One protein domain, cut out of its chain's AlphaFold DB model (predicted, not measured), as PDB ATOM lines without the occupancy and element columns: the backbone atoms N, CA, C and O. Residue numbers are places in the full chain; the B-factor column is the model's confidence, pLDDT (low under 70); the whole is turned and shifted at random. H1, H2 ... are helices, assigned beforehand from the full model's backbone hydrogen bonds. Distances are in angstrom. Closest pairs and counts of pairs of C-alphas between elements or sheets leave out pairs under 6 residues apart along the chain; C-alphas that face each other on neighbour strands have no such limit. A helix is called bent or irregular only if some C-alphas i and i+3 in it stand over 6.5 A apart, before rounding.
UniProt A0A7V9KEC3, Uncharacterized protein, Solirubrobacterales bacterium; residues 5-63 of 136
ATOM      1  N   SER A   5       5.629  33.542 -32.669       77.56
ATOM      2  CA  SER A   5       6.042  34.733 -31.910       77.56
ATOM      3  C   SER A   5       6.870  35.722 -32.739       77.56
ATOM      4  O   SER A   5       7.025  36.878 -32.355       77.56
ATOM      5  N   ARG A   6       7.375  35.281 -33.899       79.62
ATOM      6  CA  ARG A   6       8.166  36.085 -34.844       79.62
ATOM      7  C   ARG A   6       7.385  36.499 -36.092       79.62
ATOM      8  O   ARG A   6       7.958  37.114 -36.986       79.62
ATOM      9  N   ILE A   7       6.114  36.117 -36.184       79.50
ATOM     10  CA  ILE A   7       5.258  36.337 -37.351       79.50
ATOM     11  C   ILE A   7       4.173  37.331 -36.955       79.50
ATOM     12  O   ILE A   7       3.603  37.223 -35.870       79.50
ATOM     13  N   ASP A   8       3.881  38.284 -37.839       81.19
ATOM     14  CA  ASP A   8       2.781  39.225 -37.634       81.19
ATOM     15  C   ASP A   8       1.454  38.467 -37.411       81.19
ATOM     16  O   ASP A   8       1.175  37.517 -38.155       81.19
ATOM     17  N   PRO A   9       0.619  38.862 -36.429       78.50
ATOM     18  CA  PRO A   9      -0.643  38.183 -36.139       78.50
ATOM     19  C   PRO A   9      -1.577  38.022 -37.344       78.50
ATOM     20  O   PRO A   9      -2.295  37.024 -37.426       78.50
ATOM     21  N   ASN A  10      -1.533  38.936 -38.321       79.56
ATOM     22  CA  ASN A  10      -2.345  38.828 -39.536       79.56
ATOM     23  C   ASN A  10      -1.878  37.685 -40.459       79.56
ATOM     24  O   ASN A  10      -2.656  37.171 -41.261       79.56
ATOM     25  N   GLY A  11      -0.620  37.249 -40.336       80.56
ATOM     26  CA  GLY A  11      -0.043  36.135 -41.092       80.56
ATOM     27  C   GLY A  11      -0.280  34.755 -40.470       80.56
ATOM     28  O   GLY A  11      -0.054  33.738 -41.130       80.56
ATOM     29  N   TRP A  12      -0.754  34.682 -39.221       84.19
ATOM     30  CA  TRP A  12      -0.892  33.414 -38.493       84.19
ATOM     31  C   TRP A  12      -1.865  32.447 -39.159       84.19
ATOM     32  O   TRP A  12      -1.590  31.251 -39.219       84.19
ATOM     33  N   HIS A  13      -2.967  32.952 -39.717       81.00
ATOM     34  CA  HIS A  13      -3.962  32.120 -40.394       81.00
ATOM     35  C   HIS A  13      -3.356  31.364 -41.587       81.00
ATOM     36  O   HIS A  13      -3.527  30.152 -41.707       81.00
ATOM     37  N   ALA A  14      -2.605  32.055 -42.448       77.81
ATOM     38  CA  ALA A  14      -1.956  31.442 -43.607       77.81
ATOM     39  C   ALA A  14      -0.926  30.381 -43.187       77.81
ATOM     40  O   ALA A  14      -0.901  29.281 -43.739       77.81
ATOM     41  N   VAL A  15      -0.125  30.684 -42.159       81.81
ATOM     42  CA  VAL A  15       0.894  29.767 -41.628       81.81
ATOM     43  C   VAL A  15       0.256  28.522 -41.017       81.81
ATOM     44  O   VAL A  15       0.687  27.411 -41.311       81.81
ATOM     45  N   LEU A  16      -0.791  28.681 -40.206       80.94
ATOM     46  CA  LEU A  16      -1.492  27.561 -39.576       80.94
ATOM     47  C   LEU A  16      -2.268  26.717 -40.596       80.94
ATOM     48  O   LEU A  16      -2.323  25.499 -40.451       80.94
ATOM     49  N   THR A  17      -2.801  27.327 -41.657       78.94
ATOM     50  CA  THR A  17      -3.491  26.607 -42.744       78.94
ATOM     51  C   THR A  17      -2.539  25.688 -43.512       78.94
ATOM     52  O   THR A  17      -2.925  24.590 -43.911       78.94
ATOM     53  N   ALA A  18      -1.283  26.103 -43.689       77.56
ATOM     54  CA  ALA A  18      -0.260  25.318 -44.376       77.56
ATOM     55  C   ALA A  18       0.282  24.134 -43.548       77.56
ATOM     56  O   ALA A  18       1.004  23.291 -44.083       77.56
ATOM     57  N   LEU A  19      -0.037  24.058 -42.250       75.69
ATOM     58  CA  LEU A  19       0.457  23.010 -41.357       75.69
ATOM     59  C   LEU A  19      -0.547  21.850 -41.194       75.69
ATOM     60  O   LEU A  19      -1.758  22.078 -41.110       75.69
ATOM     61  N   PRO A  20      -0.056  20.602 -41.042       74.94
ATOM     62  CA  PRO A  20      -0.865  19.469 -40.586       74.94
ATOM     63  C   PRO A  20      -1.448  19.711 -39.187       74.94
ATOM     64  O   PRO A  20      -0.792  20.344 -38.354       74.94
ATOM     65  N   SER A  21      -2.620  19.147 -38.880       74.50
ATOM     66  CA  SER A  21      -3.389  19.443 -37.655       74.50
ATOM     67  C   SER A  21      -2.575  19.249 -36.370       74.50
ATOM     68  O   SER A  21      -2.534  20.127 -35.504       74.50
ATOM     69  N   ARG A  22      -1.798  18.159 -36.291       74.56
ATOM     70  CA  ARG A  22      -0.895  17.878 -35.157       74.56
ATOM     71  C   ARG A  22       0.183  18.951 -34.950       74.56
ATOM     72  O   ARG A  22       0.602  19.199 -33.822       74.56
ATOM     73  N   GLN A  23       0.643  19.583 -36.027       79.12
ATOM     74  CA  GLN A  23       1.673  20.624 -35.979       79.12
ATOM     75  C   GLN A  23       1.077  22.017 -35.732       79.12
ATOM     76  O   GLN A  23       1.765  22.862 -35.169       79.12
ATOM     77  N   ARG A  24      -0.201  22.254 -36.065       81.62
ATOM     78  CA  ARG A  24      -0.898  23.512 -35.741       81.62
ATOM     79  C   ARG A  24      -0.974  23.746 -34.236       81.62
ATOM     80  O   ARG A  24      -0.610  24.820 -33.774       81.62
ATOM     81  N   MET A  25      -1.365  22.723 -33.469       80.25
ATOM     82  CA  MET A  25      -1.468  22.814 -32.003       80.25
ATOM     83  C   MET A  25      -0.124  23.108 -31.343       80.25
ATOM     84  O   MET A  25      -0.027  23.967 -30.472       80.25
ATOM     85  N   SER A  26       0.940  22.449 -31.803       81.06
ATOM     86  CA  SER A  26       2.279  22.696 -31.269       81.06
ATOM     87  C   SER A  26       2.833  24.075 -31.658       81.06
ATOM     88  O   SER A  26       3.705  24.573 -30.955       81.06
ATOM     89  N   ALA A  27       2.359  24.689 -32.751       78.31
ATOM     90  CA  ALA A  27       2.743  26.047 -33.147       78.31
ATOM     91  C   ALA A  27       1.930  27.101 -32.380       78.31
ATOM     92  O   ALA A  27       2.480  28.118 -31.968       78.31
ATOM     93  N   ALA A  28       0.639  26.839 -32.157       77.44
ATOM     94  CA  ALA A  28      -0.274  27.707 -31.415       77.44
ATOM     95  C   ALA A  28       0.060  27.786 -29.914       77.44
ATOM     96  O   ALA A  28      -0.122  28.823 -29.292       77.44
ATOM     97  N   LEU A  29       0.608  26.718 -29.331       78.75
ATOM     98  CA  LEU A  29       1.002  26.669 -27.916       78.75
ATOM     99  C   LEU A  29       2.454  27.120 -27.672       78.75
ATOM    100  O   LEU A  29       3.079  26.707 -26.695       78.75
ATOM    101  N   HIS A  30       3.027  27.936 -28.564       75.69
ATOM    102  CA  HIS A  30       4.421  28.349 -28.435       75.69
ATOM    103  C   HIS A  30       4.624  29.272 -27.215       75.69
ATOM    104  O   HIS A  30       3.963  30.308 -27.120       75.69
ATOM    105  N   PRO A  31       5.575  28.973 -26.309       72.25
ATOM    106  CA  PRO A  31       5.744  29.694 -25.042       72.25
ATOM    107  C   PRO A  31       6.193  31.156 -25.201       72.25
ATOM    108  O   PRO A  31       6.110  31.928 -24.252       72.25
ATOM    109  N   GLY A  32       6.659  31.549 -26.392       74.38
ATOM    110  CA  GLY A  32       7.000  32.939 -26.721       74.38
ATOM    111  C   GLY A  32       5.793  33.839 -27.019       74.38
ATOM    112  O   GLY A  32       5.964  35.039 -27.210       74.38
ATOM    113  N   LEU A  33       4.580  33.285 -27.085       70.00
ATOM    114  CA  LEU A  33       3.353  34.056 -27.257       70.00
ATOM    115  C   LEU A  33       2.859  34.523 -25.880       70.00
ATOM    116  O   LEU A  33       2.650  33.717 -24.977       70.00
ATOM    117  N   GLY A  34       2.650  35.830 -25.704       75.25
ATOM    118  CA  GLY A  34       1.974  36.351 -24.511       75.25
ATOM    119  C   GLY A  34       0.562  35.760 -24.355       75.25
ATOM    120  O   GLY A  34      -0.007  35.231 -25.309       75.25
ATOM    121  N   THR A  35      -0.047  35.883 -23.175       76.00
ATOM    122  CA  THR A  35      -1.350  35.259 -22.843       76.00
ATOM    123  C   THR A  35      -2.472  35.574 -23.843       76.00
ATOM    124  O   THR A  35      -3.236  34.682 -24.213       76.00
ATOM    125  N   ALA A  36      -2.540  36.810 -24.344       74.06
ATOM    126  CA  ALA A  36      -3.494  37.206 -25.384       74.06
ATOM    127  C   ALA A  36      -3.193  36.561 -26.754       74.06
ATOM    128  O   ALA A  36      -4.112  36.171 -27.468       74.06
ATOM    129  N   GLY A  37      -1.912  36.397 -27.105       76.88
ATOM    130  CA  GLY A  37      -1.480  35.746 -28.347       76.88
ATOM    131  C   GLY A  37      -1.709  34.233 -28.338       76.88
ATOM    132  O   GLY A  37      -2.087  33.664 -29.363       76.88
ATOM    133  N   LEU A  38      -1.563  33.590 -27.175       81.12
ATOM    134  CA  LEU A  38      -1.882  32.171 -26.989       81.12
ATOM    135  C   LEU A  38      -3.362  31.894 -27.234       81.12
ATOM    136  O   LEU A  38      -3.693  30.987 -27.989       81.12
ATOM    137  N   LYS A  39      -4.260  32.705 -26.658       82.06
ATOM    138  CA  LYS A  39      -5.701  32.527 -26.870       82.06
ATOM    139  C   LYS A  39      -6.069  32.652 -28.352       82.06
ATOM    140  O   LYS A  39      -6.728  31.774 -28.894       82.06
ATOM    141  N   THR A  40      -5.602  33.708 -29.017       81.69
ATOM    142  CA  THR A  40      -5.931  33.969 -30.427       81.69
ATOM    143  C   THR A  40      -5.378  32.896 -31.366       81.69
ATOM    144  O   THR A  40      -6.086  32.432 -32.255       81.69
ATOM    145  N   SER A  41      -4.127  32.472 -31.175       79.00
ATOM    146  CA  SER A  41      -3.522  31.418 -32.003       79.00
ATOM    147  C   SER A  41      -4.163  30.046 -31.769       79.00
ATOM    148  O   SER A  41      -4.329  29.284 -32.722       79.00
ATOM    149  N   TYR A  42      -4.573  29.749 -30.534       81.62
ATOM    150  CA  TYR A  42      -5.295  28.528 -30.185       81.62
ATOM    151  C   TYR A  42      -6.695  28.486 -30.810       81.62
ATOM    152  O   TYR A  42      -7.033  27.509 -31.481       81.62
ATOM    153  N   ASP A  43      -7.469  29.569 -30.678       82.50
ATOM    154  CA  ASP A  43      -8.807  29.690 -31.272       82.50
ATOM    155  C   ASP A  43      -8.746  29.539 -32.807       82.50
ATOM    156  O   ASP A  43      -9.538  28.803 -33.399       82.50
ATOM    157  N   LEU A  44      -7.752  30.162 -33.457       80.94
ATOM    158  CA  LEU A  44      -7.517  30.027 -34.900       80.94
ATOM    159  C   LEU A  44      -7.179  28.592 -35.305       80.94
ATOM    160  O   LEU A  44      -7.679  28.092 -36.309       80.94
ATOM    161  N   ALA A  45      -6.324  27.917 -34.542       79.12
ATOM    162  CA  ALA A  45      -5.866  26.586 -34.898       79.12
ATOM    163  C   ALA A  45      -6.957  25.505 -34.727       79.12
ATOM    164  O   ALA A  45      -6.910  24.507 -35.446       79.12
ATOM    165  N   ILE A  46      -7.943  25.725 -33.845       80.44
ATOM    166  CA  ILE A  46      -9.159  24.895 -33.721       80.44
ATOM    167  C   ILE A  46     -10.155  25.177 -34.851       80.44
ATOM    168  O   ILE A  46     -10.768  24.250 -35.370       80.44
ATOM    169  N   ALA A  47     -10.334  26.446 -35.225       80.75
ATOM    170  CA  ALA A  47     -11.316  26.845 -36.235       80.75
ATOM    171  C   ALA A  47     -10.942  26.408 -37.666       80.75
ATOM    172  O   ALA A  47     -11.799  26.383 -38.550       80.75
ATOM    173  N   LEU A  48      -9.670  26.077 -37.912       76.56
ATOM    174  CA  LEU A  48      -9.198  25.654 -39.227       76.56
ATOM    175  C   LEU A  48      -9.613  24.206 -39.539       76.56
ATOM    176  O   LEU A  48      -9.279  23.303 -38.769       76.56
ATOM    177  N   PRO A  49     -10.237  23.944 -40.704       67.31
ATOM    178  CA  PRO A  49     -10.631  22.596 -41.095       67.31
ATOM    179  C   PRO A  49      -9.410  21.669 -41.208       67.31
ATOM    180  O   PRO A  49      -8.294  22.104 -41.530       67.31
ATOM    181  N   GLU A  50      -9.599  20.380 -40.924       62.94
ATOM    182  CA  GLU A  50      -8.566  19.374 -41.182       62.94
ATOM    183  C   GLU A  50      -8.180  19.419 -42.663       62.94
ATOM    184  O   GLU A  50      -9.033  19.549 -43.546       62.94
ATOM    185  N   VAL A  51      -6.874  19.357 -42.951       64.12
ATOM    186  CA  VAL A  51      -6.403  19.323 -44.342       64.12
ATOM    187  C   VAL A  51      -7.073  18.125 -45.012       64.12
ATOM    188  O   VAL A  51      -7.055  17.032 -44.455       64.12
ATOM    189  N   ALA A  52      -7.654  18.298 -46.202       56.25
ATOM    190  CA  ALA A  52      -8.396  17.241 -46.900       56.25
ATOM    191  C   ALA A  52      -7.617  15.911 -47.035       56.25
ATOM    192  O   ALA A  52      -8.221  14.843 -47.093       56.25
ATOM    193  N   SER A  53      -6.278  15.951 -47.020       55.19
ATOM    194  CA  SER A  53      -5.417  14.759 -46.988       55.19
ATOM    195  C   SER A  53      -5.489  13.966 -45.676       55.19
ATOM    196  O   SER A  53      -5.274  12.759 -45.677       55.19
ATOM    197  N   GLU A  54      -5.744  14.633 -44.553       55.16
ATOM    198  CA  GLU A  54      -5.910  14.040 -43.223       55.16
ATOM    199  C   GLU A  54      -7.323  13.466 -43.073       55.16
ATOM    200  O   GLU A  54      -7.447  12.310 -42.690       55.16
ATOM    201  N   VAL A  55      -8.354  14.174 -43.558       56.28
ATOM    202  CA  VAL A  55      -9.725  13.637 -43.679       56.28
ATOM    203  C   VAL A  55      -9.752  12.399 -44.576       56.28
ATOM    204  O   VAL A  55     -10.364  11.399 -44.222       56.28
ATOM    205  N   ALA A  56      -9.042  12.412 -45.709       55.03
ATOM    206  CA  ALA A  56      -8.934  11.250 -46.591       55.03
ATOM    207  C   ALA A  56      -8.174  10.081 -45.939       55.03
ATOM    208  O   ALA A  56      -8.534   8.922 -46.141       55.03
ATOM    209  N   ARG A  57      -7.143  10.361 -45.128       52.78
ATOM    210  CA  ARG A  57      -6.405   9.334 -44.374       52.78
ATOM    211  C   ARG A  57      -7.255   8.737 -43.252       52.78
ATOM    212  O   ARG A  57      -7.235   7.522 -43.073       52.78
ATOM    213  N   SER A  58      -8.023   9.564 -42.549       55.38
ATOM    214  CA  SER A  58      -9.004   9.141 -41.549       55.38
ATOM    215  C   SER A  58     -10.141   8.348 -42.196       55.38
ATOM    216  O   SER A  58     -10.467   7.276 -41.712       55.38
ATOM    217  N   ALA A  59     -10.652   8.772 -43.354       56.97
ATOM    218  CA  ALA A  59     -11.671   8.048 -44.116       56.97
ATOM    219  C   ALA A  59     -11.169   6.706 -44.687       56.97
ATOM    220  O   ALA A  59     -11.941   5.760 -44.806       56.97
ATOM    221  N   LEU A  60      -9.875   6.589 -45.009       55.69
ATOM    222  CA  LEU A  60      -9.235   5.315 -45.373       55.69
ATOM    223  C   LEU A  60      -9.090   4.366 -44.171       55.69
ATOM    224  O   LEU A  60      -9.188   3.153 -44.345       55.69
ATOM    225  N   LEU A  61      -8.876   4.899 -42.963       58.19
ATOM    226  CA  LEU A  61      -8.921   4.121 -41.716       58.19
ATOM    227  C   LEU A  61     -10.362   3.750 -41.330       58.19
ATOM    228  O   LEU A  61     -10.600   2.670 -40.795       58.19
ATOM    229  N   GLU A  62     -11.323   4.616 -41.651       54.53
ATOM    230  CA  GLU A  62     -12.766   4.410 -41.514       54.53
ATOM    231  C   GLU A  62     -13.406   3.824 -42.783       54.53
ATOM    232  O   GLU A  62     -14.580   4.078 -43.065       54.53
ATOM    233  N   GLY A  63     -12.650   3.029 -43.551       50.66
ATOM    234  CA  GLY A  63     -13.171   2.309 -44.714       50.66
ATOM    235  C   GLY A  63     -14.481   1.571 -44.388       50.66
ATOM    236  O   GLY A  63     -14.750   1.297 -43.213       50.66
TER     237      GLY A  63
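This is residues 5 to 63 of the 136 residues of an uncharacterized protein of Solirubrobacterales bacterium (UniProt A0A7V9KEC3). The longest helix, H3, is side by side with H2 in a helical hairpin, and with H1 the two make a small three-helix body whose centres form a triangle. From one end of this body the chain runs on into H4, and residues 55 to 63 stick out as an arm, which adds to the length. The printed part has 59 residues with four named helices, H1, H2, H3 and H4 in chain order, and no named strand; the class is all helix. It is only just loose, close to compact, with a radius of gyration of the C-alphas of 12.9 A, and spans 42 by 17 by 15 A.

H3, residues 35 to 47, is 18.7 A long and begins at C-alpha 35 (-1.350, 35.259, -22.843). H2 is residues 21 to 28, 10.8 A. H1, residues 9 to 17, is 13.6 A long and begins at C-alpha 9 (-0.643, 38.183, -36.139); it is irregular, but only just: C-alphas 10 and 13 are 7.0 A apart. H4, residues 52 to 61, is 14.1 A long and ends at C-alpha 61 (-8.921, 4.121, -41.716).

H3 and H2 touch as a hairpin, opposite ways at a shallow tilt of 16 degrees; their closest C-alphas, of Ser 41 and Ala 28, are 5.0 A apart. H3, with residues 41 to 45 alone, only just touches H1, with 3 pairs of C-alphas within 8 A; the closest, of Ala 45 and Leu 16, are 6.5 A apart. These two run the same way at a shallow tilt of 34.9 degrees, only just short of steep. H1 and H2 are close but not clearly touching; their closest C-alphas, of Leu 16 and Arg 24, are 5.6 A apart. H4 is apart from H1 and H3, and only just apart from H2, at 8.2 A. Every O i to N i+4 pair is within hydrogen-bond range in H3 and H4, against 3 of 5 in H1 and 3 of 4 in H2.

The C-alphas of Gly 34 and Gly 63, the two farthest apart, are 42.4 A from each other. The printed part has no cut and no long link. Residues 49 to 63 have pLDDT under 70.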